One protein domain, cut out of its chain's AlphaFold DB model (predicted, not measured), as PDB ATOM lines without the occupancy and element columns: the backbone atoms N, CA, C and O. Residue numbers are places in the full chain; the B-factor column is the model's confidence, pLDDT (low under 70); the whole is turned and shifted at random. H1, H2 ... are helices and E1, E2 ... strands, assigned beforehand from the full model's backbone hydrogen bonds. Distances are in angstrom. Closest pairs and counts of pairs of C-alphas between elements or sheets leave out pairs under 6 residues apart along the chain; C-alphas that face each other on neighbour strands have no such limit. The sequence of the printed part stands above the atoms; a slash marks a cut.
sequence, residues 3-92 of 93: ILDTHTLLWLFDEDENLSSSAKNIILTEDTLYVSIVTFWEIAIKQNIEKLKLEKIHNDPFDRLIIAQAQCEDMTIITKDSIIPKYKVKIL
ATOM      1  N   ILE A   3      17.336  33.077  27.055       91.44
ATOM      2  CA  ILE A   3      17.010  34.446  27.477       91.44
ATOM      3  C   ILE A   3      15.889  35.008  26.597       91.44
ATOM      4  O   ILE A   3      15.913  34.823  25.379       91.44
ATOM      5  N   LEU A   4      14.906  35.669  27.209       88.25
ATOM      6  CA  LEU A   4      13.787  36.302  26.511       88.25
ATOM      7  C   LEU A   4      14.105  37.770  26.195       88.25
ATOM      8  O   LEU A   4      14.602  38.502  27.055       88.25
ATOM      9  N   ASP A   5      13.788  38.203  24.972       85.81
ATOM     10  CA  ASP A   5      13.752  39.623  24.601       85.81
ATOM     11  C   ASP A   5      12.495  40.309  25.165       85.81
ATOM     12  O   ASP A   5      11.495  39.654  25.469       85.81
ATOM     13  N   THR A   6      12.516  41.642  25.240       82.56
ATOM     14  CA  THR A   6      11.380  42.472  25.653       82.56
ATOM     15  C   THR A   6      10.076  42.120  24.938       82.56
ATOM     16  O   THR A   6       9.039  42.034  25.590       82.56
ATOM     17  N   HIS A   7      10.096  41.889  23.622       82.81
ATOM     18  CA  HIS A   7       8.865  41.585  22.882       82.81
ATOM     19  C   HIS A   7       8.388  40.153  23.156       82.81
ATOM     20  O   HIS A   7       7.204  39.934  23.385       82.81
ATOM     21  N   THR A   8       9.318  39.195  23.239       85.75
ATOM     22  CA  THR A   8       9.038  37.794  23.602       85.75
ATOM     23  C   THR A   8       8.429  37.672  25.001       85.75
ATOM     24  O   THR A   8       7.526  36.864  25.202       85.75
ATOM     25  N   LEU A   9       8.897  38.484  25.954       85.38
ATOM     26  CA  LEU A   9       8.380  38.527  27.320       85.38
ATOM     27  C   LEU A   9       6.978  39.151  27.395       85.38
ATOM     28  O   LEU A   9       6.120  38.626  28.097       85.38
ATOM     29  N   LEU A  10       6.725  40.245  26.667       78.31
ATOM     30  CA  LEU A  10       5.396  40.870  26.621       78.31
ATOM     31  C   LEU A  10       4.362  39.930  25.985       78.31
ATOM     32  O   LEU A  10       3.329  39.666  26.588       78.31
ATOM     33  N   TRP A  11       4.691  39.321  24.841       83.62
ATOM     34  CA  TRP A  11       3.837  38.320  24.193       83.62
ATOM     35  C   TRP A  11       3.542  37.091  25.063       83.62
ATOM     36  O   TRP A  11       2.516  36.446  24.871       83.62
ATOM     37  N   LEU A  12       4.424  36.753  26.011       80.94
ATOM     38  CA  LEU A  12       4.182  35.675  26.970       80.94
ATOM     39  C   LEU A  12       3.151  36.073  28.038       80.94
ATOM     40  O   LEU A  12       2.335  35.242  28.420       80.94
ATOM     41  N   PHE A  13       3.166  37.327  28.500       76.62
ATOM     42  CA  PHE A  13       2.179  37.831  29.462       76.62
ATOM     43  C   PHE A  13       0.809  38.121  28.829       76.62
ATOM     44  O   PHE A  13      -0.206  37.922  29.489       76.62
ATOM     45  N   ASP A  14       0.780  38.546  27.563       71.56
ATOM     46  CA  ASP A  14      -0.448  38.865  26.819       71.56
ATOM     47  C   ASP A  14      -1.042  37.643  26.058       71.56
ATOM     48  O   ASP A  14      -1.975  37.800  25.273       71.56
ATOM     49  N   GLU A  15      -0.496  36.432  26.263       66.31
ATOM     50  CA  GLU A  15      -0.838  35.161  25.572       66.31
ATOM     51  C   GLU A  15      -0.829  35.221  24.018       66.31
ATOM     52  O   GLU A  15      -1.466  34.423  23.326       66.31
ATOM     53  N   ASP A  16      -0.043  36.137  23.450       74.00
ATOM     54  CA  ASP A  16      -0.090  36.561  22.043       74.00
ATOM     55  C   ASP A  16       0.239  35.424  21.034       74.00
ATOM     56  O   ASP A  16       1.077  34.536  21.255       74.00
ATOM     57  N   GLU A  17      -0.425  35.442  19.874       75.94
ATOM     58  CA  GLU A  17      -0.197  34.521  18.753       75.94
ATOM     59  C   GLU A  17       1.159  34.730  18.049       75.94
ATOM     60  O   GLU A  17       1.677  33.790  17.447       75.94
ATOM     61  N   ASN A  18       1.781  35.911  18.172       82.50
ATOM     62  CA  ASN A  18       3.077  36.254  17.565       82.50
ATOM     63  C   ASN A  18       4.253  35.366  18.037       82.50
ATOM     64  O   ASN A  18       5.279  35.268  17.356       82.50
ATOM     65  N   LEU A  19       4.129  34.693  19.185       86.12
ATOM     66  CA  LEU A  19       5.114  33.716  19.652       86.12
ATOM     67  C   LEU A  19       5.085  32.441  18.790       86.12
ATOM     68  O   LEU A  19       4.152  31.642  18.861       86.12
ATOM     69  N   SER A  20       6.155  32.208  18.022       90.31
ATOM     70  CA  SER A  20       6.305  31.000  17.194       90.31
ATOM     71  C   SER A  20       6.166  29.696  17.995       90.31
ATOM     72  O   SER A  20       6.573  29.624  19.157       90.31
ATOM     73  N   SER A  21       5.675  28.628  17.359       89.19
ATOM     74  CA  SER A  21       5.446  27.324  18.005       89.19
ATOM     75  C   SER A  21       6.691  26.760  18.698       89.19
ATOM     76  O   SER A  21       6.586  26.188  19.779       89.19
ATOM     77  N   SER A  22       7.880  26.970  18.121       91.75
ATOM     78  CA  SER A  22       9.157  26.572  18.726       91.75
ATOM     79  C   SER A  22       9.465  27.358  20.003       91.75
ATOM     80  O   SER A  22       9.924  26.772  20.981       91.75
ATOM     81  N   ALA A  23       9.182  28.666  20.020       90.38
ATOM     82  CA  ALA A  23       9.341  29.499  21.210       90.38
ATOM     83  C   ALA A  23       8.312  29.133  22.292       90.38
ATOM     84  O   ALA A  23       8.704  28.941  23.439       90.38
ATOM     85  N   LYS A  24       7.030  28.943  21.927       89.81
ATOM     86  CA  LYS A  24       5.991  28.465  22.858       89.81
ATOM     87  C   LYS A  24       6.372  27.115  23.473       89.81
ATOM     88  O   LYS A  24       6.271  26.965  24.683       89.81
ATOM     89  N   ASN A  25       6.888  26.170  22.680       92.56
ATOM     90  CA  ASN A  25       7.371  24.890  23.204       92.56
ATOM     91  C   ASN A  25       8.519  25.079  24.209       92.56
ATOM     92  O   ASN A  25       8.411  24.598  25.327       92.56
ATOM     93  N   ILE A  26       9.578  25.812  23.841       93.00
ATOM     94  CA  ILE A  26      10.732  26.075  24.724       93.00
ATOM     95  C   ILE A  26      10.289  26.699  26.055       93.00
ATOM     96  O   ILE A  26      10.711  26.241  27.112       93.00
ATOM     97  N   ILE A  27       9.405  27.700  26.006       89.69
ATOM     98  CA  ILE A  27       8.893  28.397  27.195       89.69
ATOM     99  C   ILE A  27       8.072  27.466  28.105       89.69
ATOM    100  O   ILE A  27       8.079  27.644  29.319       89.69
ATOM    101  N   LEU A  28       7.390  26.464  27.539       87.44
ATOM    102  CA  LEU A  28       6.572  25.498  28.281       87.44
ATOM    103  C   LEU A  28       7.346  24.256  28.764       87.44
ATOM    104  O   LEU A  28       6.803  23.498  29.566       87.44
ATOM    105  N   THR A  29       8.571  24.012  28.279       92.25
ATOM    106  CA  THR A  29       9.358  22.801  28.607       92.25
ATOM    107  C   THR A  29      10.641  23.047  29.400       92.25
ATOM    108  O   THR A  29      11.242  22.085  29.865       92.25
ATOM    109  N   GLU A  30      11.113  24.288  29.513       92.44
ATOM    110  CA  GLU A  30      12.354  24.619  30.226       92.44
ATOM    111  C   GLU A  30      12.086  25.041  31.675       92.44
ATOM    112  O   GLU A  30      11.382  26.018  31.914       92.44
ATOM    113  N   ASP A  31      12.741  24.381  32.638       89.31
ATOM    114  CA  ASP A  31      12.649  24.725  34.068       89.31
ATOM    115  C   ASP A  31      13.184  26.135  34.406       89.31
ATOM    116  O   ASP A  31      12.861  26.682  35.460       89.31
ATOM    117  N   THR A  32      14.015  26.731  33.533       87.50
ATOM    118  CA  THR A  32      14.673  28.024  33.787       87.50
ATOM    119  C   THR A  32      14.799  28.880  32.525       87.50
ATOM    120  O   THR A  32      15.582  28.586  31.614       87.50
ATOM    121  N   LEU A  33      14.105  30.019  32.531       90.56
ATOM    122  CA  LEU A  33      14.209  31.089  31.537       90.56
ATOM    123  C   LEU A  33      14.834  32.335  32.174       90.56
ATOM    124  O   LEU A  33      14.597  32.635  33.341       90.56
ATOM    125  N   TYR A  34      15.620  33.076  31.396       89.88
ATOM    126  CA  TYR A  34      16.310  34.287  31.842       89.88
ATOM    127  C   TYR A  34      15.685  35.537  31.211       89.88
ATOM    128  O   TYR A  34      15.227  35.513  30.068       89.88
ATOM    129  N   VAL A  35      15.721  36.655  31.934       87.56
ATOM    130  CA  VAL A  35      15.317  37.987  31.455       87.56
ATOM    131  C   VAL A  35      16.409  38.980  31.847       87.56
ATOM    132  O   VAL A  35      16.972  38.888  32.938       87.56
ATOM    133  N   SER A  36      16.739  39.927  30.967       87.69
ATOM    134  CA  SER A  36      17.696  40.988  31.298       87.69
ATOM    135  C   SER A  36      17.053  42.043  32.197       87.69
ATOM    136  O   SER A  36      15.936  42.480  31.934       87.69
ATOM    137  N   ILE A  37      17.781  42.567  33.190       81.69
ATOM    138  CA  ILE A  37      17.312  43.732  33.966       81.69
ATOM    139  C   ILE A  37      17.011  44.947  33.058       81.69
ATOM    140  O   ILE A  37      16.117  45.743  33.339       81.69
ATOM    141  N   VAL A  38      17.691  45.034  31.906       84.69
ATOM    142  CA  VAL A  38      17.480  46.065  30.875       84.69
ATOM    143  C   VAL A  38      16.121  45.916  30.173       84.69
ATOM    144  O   VAL A  38      15.529  46.922  29.790       84.69
ATOM    145  N   THR A  39      15.579  44.700  30.053       82.75
ATOM    146  CA  THR A  39      14.241  44.461  29.479       82.75
ATOM    147  C   THR A  39      13.160  45.152  30.304       82.75
ATOM    148  O   THR A  39      12.297  45.832  29.748       82.75
ATOM    149  N   PHE A  40      13.242  45.068  31.635       78.00
ATOM    150  CA  PHE A  40      12.321  45.791  32.511       78.00
ATOM    151  C   PHE A  40      12.451  47.310  32.315       78.00
ATOM    152  O   PHE A  40      11.438  47.984  32.118       78.00
ATOM    153  N   TRP A  41      13.677  47.853  32.263       76.75
ATOM    154  CA  TRP A  41      13.906  49.279  31.974       76.75
ATOM    155  C   TRP A  41      13.269  49.716  30.644       76.75
ATOM    156  O   TRP A  41      12.632  50.769  30.580       76.75
ATOM    157  N   GLU A  42      13.385  48.903  29.591       77.88
ATOM    158  CA  GLU A  42      12.783  49.204  28.289       77.88
ATOM    159  C   GLU A  42      11.241  49.206  28.347       77.88
ATOM    160  O   GLU A  42      10.600  50.082  27.758       77.88
ATOM    161  N   ILE A  43      10.641  48.282  29.106       76.75
ATOM    162  CA  ILE A  43       9.193  48.227  29.384       76.75
ATOM    163  C   ILE A  43       8.731  49.501  30.104       76.75
ATOM    164  O   ILE A  43       7.756  50.129  29.682       76.75
ATOM    165  N   ALA A  44       9.441  49.933  31.147       73.31
ATOM    166  CA  ALA A  44       9.111  51.142  31.905       73.31
ATOM    167  C   ALA A  44       9.213  52.424  31.056       73.31
ATOM    168  O   ALA A  44       8.329  53.285  31.128       73.31
ATOM    169  N   ILE A  45      10.223  52.522  30.184       71.56
ATOM    170  CA  ILE A  45      10.335  53.609  29.200       71.56
ATOM    171  C   ILE A  45       9.146  53.571  28.227       71.56
ATOM    172  O   ILE A  45       8.482  54.594  28.046       71.56
ATOM    173  N   LYS A  46       8.816  52.400  27.653       73.25
ATOM    174  CA  LYS A  46       7.674  52.220  26.732       73.25
ATOM    175  C   LYS A  46       6.328  52.584  27.383       73.25
ATOM    176  O   LYS A  46       5.490  53.183  26.711       73.25
ATOM    177  N   GLN A  47       6.138  52.308  28.678       69.69
ATOM    178  CA  GLN A  47       4.964  52.753  29.450       69.69
ATOM    179  C   GLN A  47       4.895  54.280  29.624       69.69
ATOM    180  O   GLN A  47       3.806  54.857  29.578       69.69
ATOM    181  N   ASN A  48       6.033  54.944  29.866       67.44
ATOM    182  CA  ASN A  48       6.080  56.393  30.087       67.44
ATOM    183  C   ASN A  48       5.706  57.171  28.815       67.44
ATOM    184  O   ASN A  48       4.868  58.066  28.875       67.44
ATOM    185  N   ILE A  49       6.225  56.747  27.657       73.69
ATOM    186  CA  ILE A  49       5.887  57.310  26.334       73.69
ATOM    187  C   ILE A  49       4.577  56.748  25.740       73.69
ATOM    188  O   ILE A  49       4.362  56.824  24.532       73.69
ATOM    189  N   GLU A  50       3.732  56.141  26.580       68.56
ATOM    190  CA  GLU A  50       2.406  55.571  26.280       68.56
ATOM    191  C   GLU A  50       2.342  54.522  25.147       68.56
ATOM    192  O   GLU A  50       1.258  54.172  24.675       68.56
ATOM    193  N   LYS A  51       3.489  53.951  24.757       66.38
ATOM    194  CA  LYS A  51       3.584  52.837  23.794       66.38
ATOM    195  C   LYS A  51       3.256  51.469  24.403       66.38
ATOM    196  O   LYS A  51       3.144  50.501  23.661       66.38
ATOM    197  N   LEU A  52       3.096  51.388  25.723       62.94
ATOM    198  CA  LEU A  52       2.606  50.211  26.440       62.94
ATOM    199  C   LEU A  52       1.633  50.655  27.542       62.94
ATOM    200  O   LEU A  52       1.900  51.634  28.242       62.94
ATOM    201  N   LYS A  53       0.505  49.954  27.702       61.09
ATOM    202  CA  LYS A  53      -0.550  50.306  28.668       61.09
ATOM    203  C   LYS A  53      -0.710  49.203  29.710       61.09
ATOM    204  O   LYS A  53      -1.169  48.119  29.390       61.09
ATOM    205  N   LEU A  54      -0.351  49.522  30.950       57.41
ATOM    206  CA  LEU A  54      -0.523  48.698  32.150       57.41
ATOM    207  C   LEU A  54      -1.046  49.597  33.288       57.41
ATOM    208  O   LEU A  54      -1.002  50.825  33.165       57.41
ATOM    209  N   GLU A  55      -1.570  49.017  34.371       56.59
ATOM    210  CA  GLU A  55      -2.279  49.769  35.421       56.59
ATOM    211  C   GLU A  55      -1.391  50.814  36.135       56.59
ATOM    212  O   GLU A  55      -0.485  50.497  36.911       56.59
ATOM    213  N   LYS A  56      -1.674  52.102  35.892       58.41
ATOM    214  CA  LYS A  56      -0.937  53.247  36.454       58.41
ATOM    215  C   LYS A  56      -1.412  53.588  37.880       58.41
ATOM    216  O   LYS A  56      -2.060  54.609  38.089       58.41
ATOM    217  N   ILE A  57      -1.075  52.752  38.869       66.00
ATOM    218  CA  ILE A  57      -1.243  53.092  40.304       66.00
ATOM    219  C   ILE A  57      -0.131  54.061  40.766       66.00
ATOM    220  O   ILE A  57      -0.395  55.004  41.511       66.00
ATOM    221  N   HIS A  58       1.099  53.871  40.274       67.88
ATOM    222  CA  HIS A  58       2.211  54.821  40.364       67.88
ATOM    223  C   HIS A  58       2.428  55.500  39.008       67.88
ATOM    224  O   HIS A  58       2.430  54.815  37.981       67.88
ATOM    225  N   ASN A  59       2.663  56.815  38.982       67.06
ATOM    226  CA  ASN A  59       2.925  57.545  37.732       67.06
ATOM    227  C   ASN A  59       4.379  57.408  37.260       67.06
ATOM    228  O   ASN A  59       4.609  57.200  36.064       67.06
ATOM    229  N   ASP A  60       5.345  57.467  38.180       67.62
ATOM    230  CA  ASP A  60       6.762  57.322  37.839       67.62
ATOM    231  C   ASP A  60       7.070  55.909  37.291       67.62
ATOM    232  O   ASP A  60       6.609  54.924  37.878       67.62
ATOM    233  N   PRO A  61       7.783  55.783  36.153       62.31
ATOM    234  CA  PRO A  61       8.107  54.493  35.551       62.31
ATOM    235  C   PRO A  61       9.226  53.726  36.267       62.31
ATOM    236  O   PRO A  61       9.229  52.499  36.197       62.31
ATOM    237  N   PHE A  62      10.149  54.403  36.950       69.56
ATOM    238  CA  PHE A  62      11.283  53.785  37.636       69.56
ATOM    239  C   PHE A  62      10.866  53.198  38.983       69.56
ATOM    240  O   PHE A  62      11.244  52.071  39.293       69.56
ATOM    241  N   ASP A  63       9.989  53.871  39.729       79.12
ATOM    242  CA  ASP A  63       9.426  53.294  40.958       79.12
ATOM    243  C   ASP A  63       8.632  52.008  40.668       79.12
ATOM    244  O   ASP A  63       8.711  51.042  41.427       79.12
ATOM    245  N   ARG A  64       7.946  51.928  39.512       76.38
ATOM    246  CA  ARG A  64       7.299  50.681  39.057       76.38
ATOM    247  C   ARG A  64       8.297  49.547  38.785       76.38
ATOM    248  O   ARG A  64       7.918  48.394  38.970       76.38
ATOM    249  N   LEU A  65       9.548  49.836  38.405       76.00
ATOM    250  CA  LEU A  65      10.610  48.821  38.295       76.00
ATOM    251  C   LEU A  65      11.018  48.294  39.668       76.00
ATOM    252  O   LEU A  65      11.090  47.084  39.859       76.00
ATOM    253  N   ILE A  66      11.253  49.204  40.616       80.31
ATOM    254  CA  ILE A  66      11.675  48.874  41.982       80.31
ATOM    255  C   ILE A  66      10.592  48.036  42.677       80.31
ATOM    256  O   ILE A  66      10.897  47.024  43.305       80.31
ATOM    257  N   ILE A  67       9.318  48.409  42.497       82.00
ATOM    258  CA  ILE A  67       8.163  47.620  42.939       82.00
ATOM    259  C   ILE A  67       8.162  46.237  42.280       82.00
ATOM    260  O   ILE A  67       8.126  45.238  42.994       82.00
ATOM    261  N   ALA A  68       8.204  46.160  40.944       74.94
ATOM    262  CA  ALA A  68       8.100  44.890  40.226       74.94
ATOM    263  C   ALA A  68       9.226  43.918  40.615       74.94
ATOM    264  O   ALA A  68       8.952  42.763  40.932       74.94
ATOM    265  N   GLN A  69      10.472  44.399  40.678       77.25
ATOM    266  CA  GLN A  69      11.610  43.588  41.104       77.25
ATOM    267  C   GLN A  69      11.434  43.086  42.545       77.25
ATOM    268  O   GLN A  69      11.605  41.896  42.809       77.25
ATOM    269  N   ALA A  70      11.008  43.953  43.470       85.12
ATOM    270  CA  ALA A  70      10.780  43.552  44.856       85.12
ATOM    271  C   ALA A  70       9.631  42.543  45.026       85.12
ATOM    272  O   ALA A  70       9.669  41.739  45.956       85.12
ATOM    273  N   GLN A  71       8.638  42.541  44.129       80.50
ATOM    274  CA  GLN A  71       7.592  41.514  44.092       80.50
ATOM    275  C   GLN A  71       8.092  40.186  43.508       80.50
ATOM    276  O   GLN A  71       7.737  39.132  44.032       80.50
ATOM    277  N   CYS A  72       8.924  40.219  42.462       70.00
ATOM    278  CA  CYS A  72       9.502  39.015  41.858       70.00
ATOM    279  C   CYS A  72      10.535  38.318  42.759       70.00
ATOM    280  O   CYS A  72      10.622  37.093  42.743       70.00
ATOM    281  N   GLU A  73      11.304  39.079  43.544       78.38
ATOM    282  CA  GLU A  73      12.410  38.573  44.373       78.38
ATOM    283  C   GLU A  73      12.106  38.594  45.894       78.38
ATOM    284  O   GLU A  73      13.005  38.421  46.714       78.38
ATOM    285  N   ASP A  74      10.842  38.819  46.285       81.44
ATOM    286  CA  ASP A  74      10.340  38.895  47.678       81.44
ATOM    287  C   ASP A  74      11.128  39.862  48.607       81.44
ATOM    288  O   ASP A  74      11.220  39.696  49.834       81.44
ATOM    289  N   MET A  75      11.707  40.909  48.012       90.69
ATOM    290  CA  MET A  75      12.580  41.870  48.688       90.69
ATOM    291  C   MET A  75      11.808  42.874  49.555       90.69
ATOM    292  O   MET A  75      10.618  43.134  49.380       90.69
ATOM    293  N   THR A  76      12.528  43.493  50.494       95.31
ATOM    294  CA  THR A  76      12.050  44.666  51.240       95.31
ATOM    295  C   THR A  76      12.619  45.924  50.618       95.31
ATOM    296  O   THR A  76      13.836  46.098  50.587       95.31
ATOM    297  N   ILE A  77      11.745  46.806  50.137       94.25
ATOM    298  CA  ILE A  77      12.173  48.080  49.571       94.25
ATOM    299  C   ILE A  77      12.507  49.028  50.727       94.25
ATOM    300  O   ILE A  77      11.640  49.329  51.552       94.25
ATOM    301  N   ILE A  78      13.757  49.498  50.787       95.81
ATOM    302  CA  ILE A  78      14.129  50.625  51.650       95.81
ATOM    303  C   ILE A  78      13.722  51.894  50.910       95.81
ATOM    304  O   ILE A  78      14.384  52.325  49.968       95.81
ATOM    305  N   THR A  79      12.559  52.409  51.277       91.88
ATOM    306  CA  THR A  79      11.767  53.391  50.515       91.88
ATOM    307  C   THR A  79      10.837  54.304  51.532       91.88
ATOM    308  O   THR A  79      10.391  53.254  52.122       91.88
ATOM    309  N   LYS A  80      10.452  56.592  51.803       92.19
ATOM    310  CA  LYS A  80       9.668  57.698  52.512       92.19
ATOM    311  C   LYS A  80       8.679  58.435  51.583       92.19
ATOM    312  O   LYS A  80       7.916  59.277  52.052       92.19
ATOM    313  N   ASP A  81       8.659  58.091  50.296       88.50
ATOM    314  CA  ASP A  81       7.464  58.166  49.451       88.50
ATOM    315  C   ASP A  81       6.256  57.423  50.085       88.50
ATOM    316  O   ASP A  81       6.388  56.495  50.888       88.50
ATOM    317  N   SER A  82       5.044  57.859  49.734       89.12
ATOM    318  CA  SER A  82       3.780  57.391  50.326       89.12
ATOM    319  C   SER A  82       2.865  56.635  49.350       89.12
ATOM    320  O   SER A  82       1.733  56.282  49.698       89.12
ATOM    321  N   ILE A  83       3.322  56.391  48.121       86.75
ATOM    322  CA  ILE A  83       2.578  55.709  47.061       86.75
ATOM    323  C   ILE A  83       3.074  54.268  46.900       86.75
ATOM    324  O   ILE A  83       2.241  53.368  46.785       86.75
ATOM    325  N   ILE A  84       4.384  54.018  46.981       87.12
ATOM    326  CA  ILE A  84       4.975  52.669  46.897       87.12
ATOM    327  C   ILE A  84       4.354  51.678  47.914       87.12
ATOM    328  O   ILE A  84       3.986  50.578  47.496       87.12
ATOM    329  N   PRO A  85       4.082  52.038  49.193       89.62
ATOM    330  CA  PRO A  85       3.411  51.147  50.154       89.62
ATOM    331  C   PRO A  85       1.954  50.760  49.824       89.62
ATOM    332  O   PRO A  85       1.346  50.001  50.574       89.62
ATOM    333  N   LYS A  86       1.361  51.283  48.739       88.56
ATOM    334  CA  LYS A  86       0.026  50.876  48.251       88.56
ATOM    335  C   LYS A  86       0.076  49.597  47.408       88.56
ATOM    336  O   LYS A  86      -0.967  49.010  47.128       88.56
ATOM    337  N   TYR A  87       1.272  49.172  47.003       81.12
ATOM    338  CA  TYR A  87       1.511  47.903  46.326       81.12
ATOM    339  C   TYR A  87       1.721  46.766  47.335       81.12
ATOM    340  O   TYR A  87       2.045  46.988  48.500       81.12
ATOM    341  N   LYS A  88       1.563  45.516  46.884       84.44
ATOM    342  CA  LYS A  88       1.828  44.318  47.700       84.44
ATOM    343  C   LYS A  88       3.338  44.051  47.769       84.44
ATOM    344  O   LYS A  88       3.828  43.176  47.063       84.44
ATOM    345  N   VAL A  89       4.053  44.839  48.570       88.75
ATOM    346  CA  VAL A  89       5.516  44.793  48.771       88.75
ATOM    347  C   VAL A  89       5.866  44.968  50.252       88.75
ATOM    348  O   VAL A  89       5.093  45.547  51.015       88.75
ATOM    349  N   LYS A  90       7.043  44.489  50.668       94.12
ATOM    350  CA  LYS A  90       7.601  44.764  52.002       94.12
ATOM    351  C   LYS A  90       8.314  46.124  51.983       94.12
ATOM    352  O   LYS A  90       9.000  46.442  51.012       94.12
ATOM    353  N   ILE A  91       8.177  46.907  53.053       94.56
ATOM    354  CA  ILE A  91       8.659  48.298  53.153       94.56
ATOM    355  C   ILE A  91       9.489  48.493  54.428       94.56
ATOM    356  O   ILE A  91       9.134  47.961  55.482       94.56
ATOM    357  N   LEU A  92      10.543  49.307  54.348       92.50
ATOM    358  CA  LEU A  92      11.303  49.836  55.487       92.50
ATOM    359  C   LEU A  92      11.667  51.308  55.209       92.50
ATOM    360  O   LEU A  92      12.166  51.594  54.126       92.50
TER     361      LEU A  92
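AT A GLANCE: This is residues 3 to 92 of the 93 residues of the protein "PIN domain nuclease of toxin-antitoxin system" of Treponema putidum (UniProt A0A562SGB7). The model is an elongated, loosely joined row of parts: H2, H1 and the short strand E1 make one end, H3 and H4 meet at a slant in the middle, and the small two-strand sheet of E2 and E3 makes the other end, with H4 packed on it by residues 66 to 71. H3 meets H1 with its residues 39 to 43 and meets H4 at H4's residues 61 to 65, while residues 49 to 60 form a long loop between H3 and H4. The printed part has 90 residues with four named helices and three named strands, in the order H1 H2 E1 H3 H4 E2 E3; the sheet, E2 beside E3, is parallel and the class is mostly helix. The whole is only just loose, close to compact, with a radius of gyration of the C-alphas of 14.9 A, and it spans 46 by 30 by 19 A.

IN THESE COORDINATES: H1 is residues 6 to 13, beginning at C-alpha 6 at (11.380, 42.472, 25.653), and H2 is residues 21 to 29, 12.2 A long. E1 is residues 33 to 35. H3, residues 37 to 48, is 17.4 A from first to last C-alpha, and H4, residues 61 to 72, is 16.8 A and begins at C-alpha 61 at (8.107, 54.493, 35.551). E2 is residues 76 to 78, and E3, residues 90 to 92, ends at C-alpha 92 at (11.303, 49.836, 55.487).

HOW THE PARTS SIT: H1 and H2 are near each other, with 5 pairs of C-alphas within 10 A. E1 pairs with no named strand, but its residues 34 to 35 pair in parallel with residues 3 to 4. H1 touches H3, about perpendicular at 80 degrees, the closest C-alphas being those of Thr 6 and Thr 39, 5.2 A apart. H3 touches H4, which uses residues 61 to 65 alone; they run opposite ways at a steep tilt of 45 degrees, and the closest C-alphas, of Ala 44 and Pro 61, are 5.1 A apart. The closest C-alphas of H4 and E2 are those of Ala 70 and Thr 76, 6.6 A apart. E2 and E3 are parallel neighbours at 30 degrees, with N 77 and O 90 within hydrogen-bond range at 2.9 A, and N 92 and O 77 at 3.0 A. H2 and H4 are apart. In H1, H2, H3 and H4 every O i to N i+4 pair is within hydrogen-bond range.

THE WHOLE: The two C-alphas farthest apart, of Ser 21 and Lys 80, are 46.2 A apart. The printed part has no cut. The links H3 to H4 and E2 to E3 are long. The mean pLDDT of the printed part is 81.1; it is under 70 at residue 15, residues 47 to 48 and residues 50 to 62.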